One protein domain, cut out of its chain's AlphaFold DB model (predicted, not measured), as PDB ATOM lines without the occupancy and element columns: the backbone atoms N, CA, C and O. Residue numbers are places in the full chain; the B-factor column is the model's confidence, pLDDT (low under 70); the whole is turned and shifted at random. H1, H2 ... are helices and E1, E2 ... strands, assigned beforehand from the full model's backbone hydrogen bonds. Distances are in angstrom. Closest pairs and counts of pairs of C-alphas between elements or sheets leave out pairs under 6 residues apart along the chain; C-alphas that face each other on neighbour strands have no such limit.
ATOM      1  N   THR A  75     164.274 252.598 169.808       68.44
ATOM      2  CA  THR A  75     164.740 253.421 170.930       68.44
ATOM      3  C   THR A  75     166.207 253.095 171.197       68.44
ATOM      4  O   THR A  75     166.613 251.931 171.183       68.44
ATOM      5  N   VAL A  76     167.017 254.141 171.368       83.50
ATOM      6  CA  VAL A  76     168.431 254.035 171.741       83.50
ATOM      7  C   VAL A  76     168.615 254.720 173.082       83.50
ATOM      8  O   VAL A  76     168.308 255.907 173.209       83.50
ATOM      9  N   ASP A  77     169.148 253.987 174.052       82.38
ATOM     10  CA  ASP A  77     169.415 254.472 175.403       82.38
ATOM     11  C   ASP A  77     170.920 254.585 175.663       82.38
ATOM     12  O   ASP A  77     171.727 253.803 175.154       82.38
ATOM     13  N   VAL A  78     171.302 255.575 176.473       84.38
ATOM     14  CA  VAL A  78     172.679 255.743 176.954       84.38
ATOM     15  C   VAL A  78     172.821 254.928 178.237       84.38
ATOM     16  O   VAL A  78     172.252 255.289 179.263       84.38
ATOM     17  N   LEU A  79     173.569 253.828 178.184       83.56
ATOM     18  CA  LEU A  79     173.800 252.958 179.340       83.56
ATOM     19  C   LEU A  79     174.878 253.513 180.274       83.56
ATOM     20  O   LEU A  79     174.792 253.356 181.490       83.56
ATOM     21  N   LYS A  80     175.916 254.142 179.711       83.31
ATOM     22  CA  LYS A  80     177.030 254.717 180.472       83.31
ATOM     23  C   LYS A  80     177.639 255.896 179.723       83.31
ATOM     24  O   LYS A  80     177.778 255.828 178.507       83.31
ATOM     25  N   ALA A  81     178.037 256.934 180.453       84.75
ATOM     26  CA  ALA A  81     178.809 258.062 179.942       84.75
ATOM     27  C   ALA A  81     179.929 258.404 180.940       84.75
ATOM     28  O   ALA A  81     179.663 258.543 182.132       84.75
ATOM     29  N   ASP A  82     181.172 258.524 180.474       85.00
ATOM     30  CA  ASP A  82     182.329 258.966 181.266       85.00
ATOM     31  C   ASP A  82     183.105 260.012 180.463       85.00
ATOM     32  O   ASP A  82     183.560 259.729 179.357       85.00
ATOM     33  N   THR A  83     183.239 261.228 180.991       86.88
ATOM     34  CA  THR A  83     183.908 262.340 180.308       86.88
ATOM     35  C   THR A  83     185.055 262.859 181.157       86.88
ATOM     36  O   THR A  83     184.864 263.245 182.307       86.88
ATOM     37  N   ARG A  84     186.244 262.934 180.561       85.25
ATOM     38  CA  ARG A  84     187.443 263.531 181.151       85.25
ATOM     39  C   ARG A  84     187.845 264.761 180.356       85.25
ATOM     40  O   ARG A  84     187.874 264.712 179.128       85.25
ATOM     41  N   VAL A  85     188.185 265.835 181.054       81.56
ATOM     42  CA  VAL A  85     188.705 267.075 180.468       81.56
ATOM     43  C   VAL A  85     190.143 267.243 180.951       81.56
ATOM     44  O   VAL A  85     190.397 267.202 182.151       81.56
ATOM     45  N   GLY A  86     191.078 267.352 180.013       79.56
ATOM     46  CA  GLY A  86     192.491 267.611 180.261       79.56
ATOM     47  C   GLY A  86     192.848 269.092 180.127       79.56
ATOM     48  O   GLY A  86     192.001 269.950 179.860       79.56
ATOM     49  N   GLU A  87     194.136 269.388 180.293       71.88
ATOM     50  CA  GLU A  87     194.685 270.734 180.126       71.88
ATOM     51  C   GLU A  87     194.419 271.296 178.717       71.88
ATOM     52  O   GLU A  87     194.321 270.565 177.729       71.88
ATOM     53  N   GLY A  88     194.254 272.618 178.621       76.75
ATOM     54  CA  GLY A  88     193.996 273.302 177.348       76.75
ATOM     55  C   GLY A  88     192.602 273.069 176.749       76.75
ATOM     56  O   GLY A  88     192.372 273.416 175.595       76.75
ATOM     57  N   GLY A  89     191.660 272.488 177.504       79.31
ATOM     58  CA  GLY A  89     190.296 272.226 177.027       79.31
ATOM     59  C   GLY A  89     190.175 270.985 176.141       79.31
ATOM     60  O   GLY A  89     189.133 270.796 175.508       79.31
ATOM     61  N   ALA A  90     191.211 270.143 176.092       84.44
ATOM     62  CA  ALA A  90     191.122 268.814 175.506       84.44
ATOM     63  C   ALA A  90     190.135 267.956 176.309       84.44
ATOM     64  O   ALA A  90     190.097 268.031 177.534       84.44
ATOM     65  N   PHE A  91     189.339 267.125 175.650       87.00
ATOM     66  CA  PHE A  91     188.428 266.208 176.321       87.00
ATOM     67  C   PHE A  91     188.417 264.841 175.649       87.00
ATOM     68  O   PHE A  91     188.656 264.709 174.448       87.00
ATOM     69  N   THR A  92     188.099 263.826 176.444       88.06
ATOM     70  CA  THR A  92     187.780 262.473 175.994       88.06
ATOM     71  C   THR A  92     186.500 262.022 176.684       88.06
ATOM     72  O   THR A  92     186.441 262.037 177.912       88.06
ATOM     73  N   SER A  93     185.490 261.612 175.927       89.88
ATOM     74  CA  SER A  93     184.230 261.073 176.437       89.88
ATOM     75  C   SER A  93     184.028 259.650 175.928       89.88
ATOM     76  O   SER A  93     184.292 259.372 174.763       89.88
ATOM     77  N   LYS A  94     183.585 258.738 176.789       90.81
ATOM     78  CA  LYS A  94     183.204 257.369 176.437       90.81
ATOM     79  C   LYS A  94     181.723 257.175 176.722       90.81
ATOM     80  O   LYS A  94     181.290 257.416 177.846       90.81
ATOM     81  N   LEU A  95     180.971 256.725 175.728       89.81
ATOM     82  CA  LEU A  95     179.558 256.380 175.829       89.81
ATOM     83  C   LEU A  95     179.382 254.893 175.534       89.81
ATOM     84  O   LEU A  95     179.960 254.391 174.579       89.81
ATOM     85  N   THR A  96     178.525 254.219 176.286       87.06
ATOM     86  CA  THR A  96     178.001 252.902 175.914       87.06
ATOM     87  C   THR A  96     176.522 253.079 175.612       87.06
ATOM     88  O   THR A  96     175.753 253.493 176.483       87.06
ATOM     89  N   LEU A  97     176.126 252.811 174.372       87.44
ATOM     90  CA  LEU A  97     174.757 252.955 173.880       87.44
ATOM     91  C   LEU A  97     174.133 251.575 173.693       87.44
ATOM     92  O   LEU A  97     174.828 250.645 173.294       87.44
ATOM     93  N   SER A  98     172.833 251.441 173.939       83.62
ATOM     94  CA  SER A  98     172.061 250.236 173.624       83.62
ATOM     95  C   SER A  98     170.921 250.583 172.686       83.62
ATOM     96  O   SER A  98     170.105 251.448 172.995       83.62
ATOM     97  N   ALA A  99     170.858 249.890 171.555       79.62
ATOM     98  CA  ALA A  99     169.765 249.948 170.601       79.62
ATOM     99  C   ALA A  99     169.013 248.616 170.627       79.62
ATOM    100  O   ALA A  99     169.595 247.555 170.390       79.62
ATOM    101  N   ALA A 100     167.711 248.667 170.898       72.88
ATOM    102  CA  ALA A 100     166.843 247.517 170.701       72.88
ATOM    103  C   ALA A 100     166.424 247.452 169.228       72.88
ATOM    104  O   ALA A 100     165.752 248.357 168.729       72.88
ATOM    105  N   GLN A 101     166.819 246.387 168.531       66.94
ATOM    106  CA  GLN A 101     166.388 246.119 167.163       66.94
ATOM    107  C   GLN A 101     165.579 244.823 167.143       66.94
ATOM    108  O   GLN A 101     166.071 243.765 167.529       66.94
ATOM    109  N   PHE A 102     164.326 244.904 166.700       61.56
ATOM    110  CA  PHE A 102     163.508 243.716 166.489       61.56
ATOM    111  C   PHE A 102     164.035 242.954 165.270       61.56
ATOM    112  O   PHE A 102     164.112 243.518 164.176       61.56
ATOM    113  N   ASP A 103     164.417 241.693 165.460       67.19
ATOM    114  CA  ASP A 103     164.797 240.814 164.361       67.19
ATOM    115  C   ASP A 103     163.561 240.040 163.872       67.19
ATOM    116  O   ASP A 103     163.048 239.174 164.591       67.19
ATOM    117  N   PRO A 104     163.066 240.323 162.653       52.34
ATOM    118  CA  PRO A 104     161.867 239.680 162.132       52.34
ATOM    119  C   PRO A 104     162.043 238.171 161.909       52.34
ATOM    120  O   PRO A 104     161.048 237.446 161.928       52.34
ATOM    121  N   ASN A 105     163.279 237.679 161.752       67.19
ATOM    122  CA  ASN A 105     163.548 236.264 161.491       67.19
ATOM    123  C   ASN A 105     163.535 235.421 162.770       67.19
ATOM    124  O   ASN A 105     163.062 234.285 162.754       67.19
ATOM    125  N   SER A 106     164.017 235.969 163.888       72.19
ATOM    126  CA  SER A 106     164.012 235.280 165.186       72.19
ATOM    127  C   SER A 106     162.814 235.642 166.071       72.19
ATOM    128  O   SER A 106     162.564 234.955 167.063       72.19
ATOM    129  N   LYS A 107     162.059 236.698 165.727       68.69
ATOM    130  CA  LYS A 107     161.019 237.325 166.569       68.69
ATOM    131  C   LYS A 107     161.530 237.743 167.954       68.69
ATOM    132  O   LYS A 107     160.740 237.864 168.890       68.69
ATOM    133  N   GLN A 108     162.838 237.944 168.101       62.34
ATOM    134  CA  GLN A 108     163.456 238.389 169.344       62.34
ATOM    135  C   GLN A 108     163.924 239.838 169.228       62.34
ATOM    136  O   GLN A 108     164.307 240.323 168.160       62.34
ATOM    137  N   LEU A 109     163.893 240.538 170.361       56.91
ATOM    138  CA  LEU A 109     164.492 241.857 170.500       56.91
ATOM    139  C   LEU A 109     166.008 241.661 170.655       56.91
ATOM    140  O   LEU A 109     166.474 241.219 171.706       56.91
ATOM    141  N   LEU A 110     166.785 241.959 169.617       61.81
ATOM    142  CA  LEU A 110     168.240 241.966 169.715       61.81
ATOM    143  C   LEU A 110     168.677 243.298 170.329       61.81
ATOM    144  O   LEU A 110     168.536 244.355 169.711       61.81
ATOM    145  N   GLN A 111     169.212 243.255 171.550       67.94
ATOM    146  CA  GLN A 111     169.908 244.399 172.134       67.94
ATOM    147  C   GLN A 111     171.320 244.478 171.551       67.94
ATOM    148  O   GLN A 111     172.185 243.656 171.860       67.94
ATOM    149  N   LYS A 112     171.552 245.479 170.704       74.75
ATOM    150  CA  LYS A 112     172.884 245.808 170.199       74.75
ATOM    151  C   LYS A 112     173.475 246.921 171.044       74.75
ATOM    152  O   LYS A 112     172.905 248.005 171.137       74.75
ATOM    153  N   THR A 113     174.630 246.661 171.636       80.06
ATOM    154  CA  THR A 113     175.424 247.665 172.345       80.06
ATOM    155  C   THR A 113     176.500 248.235 171.429       80.06
ATOM    156  O   THR A 113     177.111 247.496 170.661       80.06
ATOM    157  N   ALA A 114     176.753 249.534 171.511       84.94
ATOM    158  CA  ALA A 114     177.853 250.190 170.815       84.94
ATOM    159  C   ALA A 114     178.656 251.026 171.807       84.94
ATOM    160  O   ALA A 114     178.078 251.803 172.573       84.94
ATOM    161  N   ASP A 115     179.977 250.886 171.767       89.50
ATOM    162  CA  ASP A 115     180.883 251.724 172.545       89.50
ATOM    163  C   ASP A 115     181.381 252.870 171.665       89.50
ATOM    164  O   ASP A 115     181.898 252.669 170.567       89.50
ATOM    165  N   VAL A 116     181.210 254.098 172.139       92.50
ATOM    166  CA  VAL A 116     181.572 255.317 171.422       92.50
ATOM    167  C   VAL A 116     182.630 256.057 172.219       92.50
ATOM    168  O   VAL A 116     182.415 256.404 173.374       92.50
ATOM    169  N   SER A 117     183.774 256.334 171.605       92.69
ATOM    170  CA  SER A 117     184.818 257.192 172.166       92.69
ATOM    171  C   SER A 117     184.887 258.498 171.383       92.69
ATOM    172  O   SER A 117     185.097 258.498 170.177       92.69
ATOM    173  N   ILE A 118     184.722 259.622 172.067       93.56
ATOM    174  CA  ILE A 118     184.778 260.972 171.514       93.56
ATOM    175  C   ILE A 118     186.021 261.648 172.078       93.56
ATOM    176  O   ILE A 118     186.257 261.591 173.280       93.56
ATOM    177  N   SER A 119     186.806 262.316 171.244       93.12
ATOM    178  CA  SER A 119     187.929 263.136 171.700       93.12
ATOM    179  C   SER A 119     188.025 264.426 170.899       93.12
ATOM    180  O   SER A 119     187.667 264.446 169.726       93.12
ATOM    181  N   GLY A 120     188.481 265.510 171.516       90.44
ATOM    182  CA  GLY A 120     188.616 266.795 170.832       90.44
ATOM    183  C   GLY A 120     189.084 267.908 171.759       90.44
ATOM    184  O   GLY A 120     189.447 267.657 172.904       90.44
ATOM    185  N   VAL A 121     189.065 269.145 171.260       83.69
ATOM    186  CA  VAL A 121     189.358 270.356 172.042       83.69
ATOM    187  C   VAL A 121     188.127 271.253 172.023       83.69
ATOM    188  O   VAL A 121     187.552 271.508 170.963       83.69
ATOM    189  N   LYS A 122     187.700 271.726 173.195       75.00
ATOM    190  CA  LYS A 122     186.529 272.600 173.329       75.00
ATOM    191  C   LYS A 122     186.692 273.860 172.466       75.00
ATOM    192  O   LYS A 122     187.726 274.516 172.516       75.00
ATOM    193  N   GLY A 123     185.660 274.205 171.691       74.50
ATOM    194  CA  GLY A 123     185.680 275.350 170.771       74.50
ATOM    195  C   GLY A 123     186.321 275.077 169.404       74.50
ATOM    196  O   GLY A 123     186.316 275.971 168.563       74.50
ATOM    197  N   ASN A 124     186.824 273.861 169.157       80.06
ATOM    198  CA  ASN A 124     187.314 273.423 167.851       80.06
ATOM    199  C   ASN A 124     186.485 272.226 167.334       80.06
ATOM    200  O   ASN A 124     186.897 271.078 167.517       80.06
ATOM    201  N   PRO A 125     185.311 272.468 166.716       71.88
ATOM    202  CA  PRO A 125     184.425 271.397 166.252       71.88
ATOM    203  C   PRO A 125     185.069 270.521 165.167       71.88
ATOM    204  O   PRO A 125     184.829 269.315 165.144       71.88
ATOM    205  N   ASP A 126     185.940 271.098 164.335       74.50
ATOM    206  CA  ASP A 126     186.656 270.385 163.269       74.50
ATOM    207  C   ASP A 126     187.745 269.448 163.824       74.50
ATOM    208  O   ASP A 126     188.178 268.510 163.157       74.50
ATOM    209  N   GLY A 127     188.174 269.672 165.070       80.56
ATOM    210  CA  GLY A 127     189.130 268.830 165.787       80.56
ATOM    211  C   GLY A 127     188.505 267.666 166.565       80.56
ATOM    212  O   GLY A 127     189.242 266.938 167.231       80.56
ATOM    213  N   VAL A 128     187.178 267.493 166.534       88.75
ATOM    214  CA  VAL A 128     186.487 266.429 167.280       88.75
ATOM    215  C   VAL A 128     186.449 265.131 166.471       88.75
ATOM    216  O   VAL A 128     185.879 265.072 165.382       88.75
ATOM    217  N   LYS A 129     187.008 264.065 167.049       91.88
ATOM    218  CA  LYS A 129     186.991 262.696 166.523       91.88
ATOM    219  C   LYS A 129     186.018 261.829 167.309       91.88
ATOM    220  O   LYS A 129     186.075 261.795 168.538       91.88
ATOM    221  N   VAL A 130     185.175 261.090 166.600       93.62
ATOM    222  CA  VAL A 130     184.217 260.134 167.161       93.62
ATOM    223  C   VAL A 130     184.536 258.745 166.630       93.62
ATOM    224  O   VAL A 130     184.537 258.519 165.431       93.62
ATOM    225  N   SER A 131     184.789 257.804 167.523       92.88
ATOM    226  CA  SER A 131     185.085 256.412 167.214       92.88
ATOM    227  C   SER A 131     183.939 255.549 167.728       92.88
ATOM    228  O   SER A 131     183.671 255.555 168.926       92.88
ATOM    229  N   VAL A 132     183.227 254.857 166.840       92.19
ATOM    230  CA  VAL A 132     182.113 253.960 167.187       92.19
ATOM    231  C   VAL A 132     182.569 252.525 166.967       92.19
ATOM    232  O   VAL A 132     182.929 252.167 165.847       92.19
ATOM    233  N   GLN A 133     182.551 251.711 168.017       90.31
ATOM    234  CA  GLN A 133     182.858 250.288 167.963       90.31
ATOM    235  C   GLN A 133     181.571 249.473 168.110       90.31
ATOM    236  O   GLN A 133     180.816 249.649 169.071       90.31
ATOM    237  N   ASP A 134     181.307 248.601 167.139       81.38
ATOM    238  CA  ASP A 134     180.181 247.667 167.195       81.38
ATOM    239  C   ASP A 134     180.508 246.409 168.028       81.38
ATOM    240  O   ASP A 134     181.644 246.190 168.451       81.38
ATOM    241  N   GLN A 135     179.509 245.548 168.254       73.12
ATOM    242  CA  GLN A 135     179.691 244.289 168.997       73.12
ATOM    243  C   GLN A 135     180.633 243.292 168.303       73.12
ATOM    244  O   GLN A 135     181.147 242.389 168.961       73.12
ATOM    245  N   ALA A 136     180.874 243.439 166.996       75.62
ATOM    246  CA  ALA A 136     181.851 242.636 166.266       75.62
ATOM    247  C   ALA A 136     183.287 243.168 166.449       75.62
ATOM    248  O   ALA A 136     184.232 242.611 165.888       75.62
ATOM    249  N   GLY A 137     183.460 244.237 167.236       78.56
ATOM    250  CA  GLY A 137     184.740 244.878 167.503       78.56
ATOM    251  C   GLY A 137     185.215 245.780 166.367       78.56
ATOM    252  O   GLY A 137     186.336 246.288 166.444       78.56
ATOM    253  N   LYS A 138     184.396 246.006 165.331       83.75
ATOM    254  CA  LYS A 138     184.751 246.858 164.199       83.75
ATOM    255  C   LYS A 138     184.579 248.321 164.592       83.75
ATOM    256  O   LYS A 138     183.500 248.756 164.984       83.75
ATOM    257  N   THR A 139     185.657 249.081 164.448       90.06
ATOM    258  CA  THR A 139     185.700 250.506 164.772       90.06
ATOM    259  C   THR A 139     185.513 251.358 163.521       90.06
ATOM    260  O   THR A 139     186.166 251.130 162.503       90.06
ATOM    261  N   VAL A 140     184.646 252.365 163.603       89.56
ATOM    262  CA  VAL A 140     184.449 253.392 162.575       89.56
ATOM    263  C   VAL A 140     184.785 254.753 163.173       89.56
ATOM    264  O   VAL A 140     184.153 255.173 164.142       89.56
ATOM    265  N   GLU A 141     185.766 255.445 162.593       93.00
ATOM    266  CA  GLU A 141     186.085 256.831 162.943       93.00
ATOM    267  C   GLU A 141     185.279 257.809 162.082       93.00
ATOM    268  O   GLU A 141     185.121 257.616 160.878       93.00
ATOM    269  N   LEU A 142     184.752 258.851 162.717       92.06
ATOM    270  CA  LEU A 142     183.855 259.851 162.149       92.06
ATOM    271  C   LEU A 142     184.238 261.237 162.673       92.06
ATOM    272  O   LEU A 142     184.635 261.388 163.834       92.06
ATOM    273  N   SER A 143     184.077 262.263 161.841       90.69
ATOM    274  CA  SER A 143     184.113 263.656 162.296       90.69
ATOM    275  C   SER A 143     182.797 264.046 162.985       90.69
ATOM    276  O   SER A 143     181.763 263.391 162.818       90.69
ATOM    277  N   ALA A 144     182.793 265.155 163.733       84.12
ATOM    278  CA  ALA A 144     181.547 265.722 164.262       84.12
ATOM    279  C   ALA A 144     180.533 266.070 163.150       84.12
ATOM    280  O   ALA A 144     179.324 265.938 163.358       84.12
ATOM    281  N   GLY A 145     181.019 266.459 161.964       83.44
ATOM    282  CA  GLY A 145     180.192 266.690 160.776       83.44
ATOM    283  C   GLY A 145     179.497 265.416 160.291       83.44
ATOM    284  O   GLY A 145     178.282 265.425 160.093       83.44
ATOM    285  N   ASP A 146     180.228 264.302 160.201       87.88
ATOM    286  CA  ASP A 146     179.676 263.007 159.773       87.88
ATOM    287  C   ASP A 146     178.605 262.499 160.742       87.88
ATOM    288  O   ASP A 146     177.559 261.995 160.327       87.88
ATOM    289  N   VAL A 147     178.832 262.668 162.049       88.94
ATOM    290  CA  VAL A 147     177.842 262.323 163.080       88.94
ATOM    291  C   VAL A 147     176.581 263.175 162.934       88.94
ATOM    292  O   VAL A 147     175.475 262.643 163.030       88.94
ATOM    293  N   ALA A 148     176.715 264.477 162.668       83.44
ATOM    294  CA  ALA A 148     175.570 265.363 162.467       83.44
ATOM    295  C   ALA A 148     174.768 265.012 161.201       83.44
ATOM    296  O   ALA A 148     173.538 265.067 161.235       83.44
ATOM    297  N   LEU A 149     175.438 264.623 160.111       82.88
ATOM    298  CA  LEU A 149     174.783 264.164 158.882       82.88
ATOM    299  C   LEU A 149     174.000 262.868 159.122       82.88
ATOM    300  O   LEU A 149     172.808 262.808 158.822       82.88
ATOM    301  N   LYS A 150     174.616 261.867 159.764       87.56
ATOM    302  CA  LYS A 150     173.935 260.603 160.092       87.56
ATOM    303  C   LYS A 150     172.767 260.790 161.066       87.56
ATOM    304  O   LYS A 150     171.731 260.149 160.915       87.56
ATOM    305  N   ALA A 151     172.893 261.708 162.025       86.81
ATOM    306  CA  ALA A 151     171.803 262.067 162.931       86.81
ATOM    307  C   ALA A 151     170.608 262.703 162.192       86.81
ATOM    308  O   ALA A 151     169.452 262.383 162.486       86.81
ATOM    309  N   LYS A 152     170.880 263.590 161.221       81.56
ATOM    310  CA  LYS A 152     169.853 264.219 160.371       81.56
ATOM    311  C   LYS A 152     169.165 263.217 159.447       81.56
ATOM    312  O   LYS A 152     167.960 263.335 159.255       81.56
ATOM    313  N   ALA A 153     169.892 262.206 158.973       79.12
ATOM    314  CA  ALA A 153     169.346 261.089 158.200       79.12
ATOM    315  C   ALA A 153     168.412 260.165 159.013       79.12
ATOM    316  O   ALA A 153     167.864 259.207 158.474       79.12
ATOM    317  N   GLY A 154     168.202 260.445 160.306       82.25
ATOM    318  CA  GLY A 154     167.229 259.743 161.142       82.25
ATOM    319  C   GLY A 154     167.792 258.556 161.921       82.25
ATOM    320  O   GLY A 154     167.017 257.846 162.560       82.25
ATOM    321  N   ASP A 155     169.109 258.335 161.911       85.62
ATOM    322  CA  ASP A 155     169.712 257.253 162.688       85.62
ATOM    323  C   ASP A 155     169.710 257.597 164.187       85.62
ATOM    324  O   ASP A 155     170.400 258.514 164.648       85.62
ATOM    325  N   ALA A 156     168.921 256.846 164.956       83.62
ATOM    326  CA  ALA A 156     168.710 257.068 166.383       83.62
ATOM    327  C   ALA A 156     170.004 256.970 167.217       83.62
ATOM    328  O   ALA A 156     170.134 257.673 168.224       83.62
ATOM    329  N   LEU A 157     170.982 256.155 166.800       87.31
ATOM    330  CA  LEU A 157     172.272 256.051 167.485       87.31
ATOM    331  C   LEU A 157     173.078 257.336 167.293       87.31
ATOM    332  O   LEU A 157     173.541 257.937 168.265       87.31
ATOM    333  N   TYR A 158     173.186 257.810 166.053       91.00
ATOM    334  CA  TYR A 158     173.914 259.044 165.762       91.00
ATOM    335  C   TYR A 158     173.196 260.292 166.282       91.00
ATOM    336  O   TYR A 158     173.869 261.256 166.637       91.00
ATOM    337  N   GLN A 159     171.867 260.270 166.430       89.38
ATOM    338  CA  GLN A 159     171.130 261.326 167.134       89.38
ATOM    339  C   GLN A 159     171.566 261.453 168.596       89.38
ATOM    340  O   GLN A 159     171.887 262.558 169.031       89.38
ATOM    341  N   LYS A 160     171.682 260.337 169.330       90.69
ATOM    342  CA  LYS A 160     172.181 260.356 170.717       90.69
ATOM    343  C   LYS A 160     173.625 260.846 170.813       90.69
ATOM    344  O   LYS A 160     173.929 261.656 171.685       90.69
ATOM    345  N   ILE A 161     174.496 260.413 169.900       89.94
ATOM    346  CA  ILE A 161     175.886 260.895 169.852       89.94
ATOM    347  C   ILE A 161     175.922 262.400 169.531       89.94
ATOM    348  O   ILE A 161     176.666 263.147 170.163       89.94
ATOM    349  N   SER A 162     175.102 262.866 168.583       89.88
ATOM    350  CA  SER A 162     175.006 264.282 168.208       89.88
ATOM    351  C   SER A 162     174.505 265.152 169.359       89.88
ATOM    352  O   SER A 162     175.035 266.241 169.577       89.88
ATOM    353  N   ASP A 163     173.517 264.683 170.117       89.06
ATOM    354  CA  ASP A 163     173.015 265.407 171.281       89.06
ATOM    355  C   ASP A 163     174.071 265.480 172.392       89.06
ATOM    356  O   ASP A 163     174.312 266.570 172.912       89.06
ATOM    357  N   HIS A 164     174.808 264.394 172.648       87.19
ATOM    358  CA  HIS A 164     175.939 264.405 173.587       87.19
ATOM    359  C   HIS A 164     177.065 265.355 173.147       87.19
ATOM    360  O   HIS A 164     177.645 266.069 173.959       87.19
ATOM    361  N   LEU A 165     177.351 265.447 171.843       85.44
ATOM    362  CA  LEU A 165     178.308 266.429 171.312       85.44
ATOM    363  C   LEU A 165     177.852 267.878 171.545       85.44
ATOM    364  O   LEU A 165     178.677 268.733 171.871       85.44
ATOM    365  N   LYS A 166     176.550 268.171 171.423       83.19
ATOM    366  CA  LYS A 166     175.997 269.506 171.732       83.19
ATOM    367  C   LYS A 166     176.067 269.823 173.225       83.19
ATOM    368  O   LYS A 166     176.231 270.992 173.584       83.19
ATOM    369  N   GLU A 167     175.937 268.812 174.084       81.88
ATOM    370  CA  GLU A 167     176.145 268.948 175.528       81.88
ATOM    371  C   GLU A 167     177.607 269.290 175.842       81.88
ATOM    372  O   GLU A 167     177.861 270.253 176.568       81.88
ATOM    373  N   LEU A 168     178.567 268.603 175.212       77.19
ATOM    374  CA  LEU A 168     180.002 268.886 175.359       77.19
ATOM    375  C   LEU A 168     180.401 270.280 174.826       77.19
ATOM    376  O   LEU A 168     181.261 270.939 175.416       77.19
ATOM    377  N   ASP A 169     179.746 270.769 173.767       71.56
ATOM    378  CA  ASP A 169     179.934 272.127 173.215       71.56
ATOM    379  C   ASP A 169     179.206 273.224 174.028       71.56
ATOM    380  O   ASP A 169     179.308 274.414 173.732       71.56
ATOM    381  N   GLY A 170     178.462 272.855 175.079       63.38
ATOM    382  CA  GLY A 170     177.758 273.800 175.955       63.38
ATOM    383  C   GLY A 170     176.513 274.451 175.337       63.38
ATOM    384  O   GLY A 170     176.032 275.457 175.859       63.38
ATOM    385  N   LYS A 171     175.978 273.897 174.240       55.84
ATOM    386  CA  LYS A 171     174.791 274.410 173.522       55.84
ATOM    387  C   LYS A 171     173.492 273.645 173.840       55.84
ATOM    388  O   LYS A 171     172.447 273.958 173.270       55.84
ATOM    389  N   GLY A 172     173.532 272.655 174.737       48.75
ATOM    390  CA  GLY A 172     172.368 271.872 175.186       48.75
ATOM    391  C   GLY A 172     171.418 272.618 176.145       48.75
ATOM    392  O   GLY A 172     171.796 273.581 176.814       48.75
TER     393      GLY A 172
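What this domain is: This is residues 75 to 172 of the 826 residues of an uncharacterized protein of Pseudoxanthobacter soli DSM 19599 (UniProt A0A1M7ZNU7). A twisted sheet of five strands curls round one helix, H2, and a second helix, H1, packs on H2 over the same face; the other face of the sheet is bare of named helices. The long hairpin of E2 and E3 makes the longest axis. The printed part has 98 residues, with E1, E2, E3, E4, E5, H1 and H2 in that order along the chain; the sheet's order is E1, E2, E3, E4, E5, all antiparallel, and the class is mixed, helices and strands. The whole is compact, with a radius of gyration of the C-alphas of 14.1 A, and spans 50 by 23 by 23 A.

Where its parts are: Find C-alpha 76 at (168.431, 254.035, 171.741); from there E1, residues 76 to 85, runs 25.6 A and bends by 62 degrees at residue 79. E2, residues 90 to 103, runs 40.0 A, and E3, residues 108 to 121, runs 41.2 A from C-alpha 108 at (163.456, 238.389, 169.344). E4, residues 124 to 133, covers 23.6 A and bends by 60 degrees at residue 127. E5, residues 139 to 143, covers 13.5 A. Next come H1, residues 144 to 152, 12.4 A long, and H2, residues 156 to 168, 18.6 A long, which ends at C-alpha 168 at (180.002, 268.886, 175.359).

How they stand to each other: The five strands form a meander, each the antiparallel neighbour of the one before, and each such pair is a hairpin. Look for N 82 and O 94, 2.9 A apart, between E1 and E2; for N 97 and O 114, 2.8 A, between E2 and E3; for N 117 and O 131, 2.8 A, between E3 and E4; and for N 130 and O 142, 2.8 A, between E4 and E5. These pairs are within hydrogen-bond range. E1 and E5 are the edge strands, and they are apart. H1 and H2 are on the same face of the sheet, giving two layers, helices over one face. The closest C-alphas of E1 and H2 are those of Val 76 and Leu 157, 6.1 A apart. H1 lies over E5 at a height over the sheet of 8.6 A and stands up from the sheet by 60 degrees; its closest C-alphas to E4 are those of Ala 144 and Val 128, 5.8 A apart. H1 and H2 touch, closest at the C-alphas of Ala 151 and Gln 159, 4.3 A apart, at a steep tilt of 47 degrees, opposite ways. In both helices every O i to N i+4 pair is within hydrogen-bond range.

The domain as a whole: The two C-alphas farthest apart are those of Gly 88 and Asn 105, 50.5 A. The printed part has no cut, and its six links are tight. The mean pLDDT of the printed part is 81.3; look for values under 70 at residue 75 and at residues 101 to 105, 107 to 111 and 170 to 172.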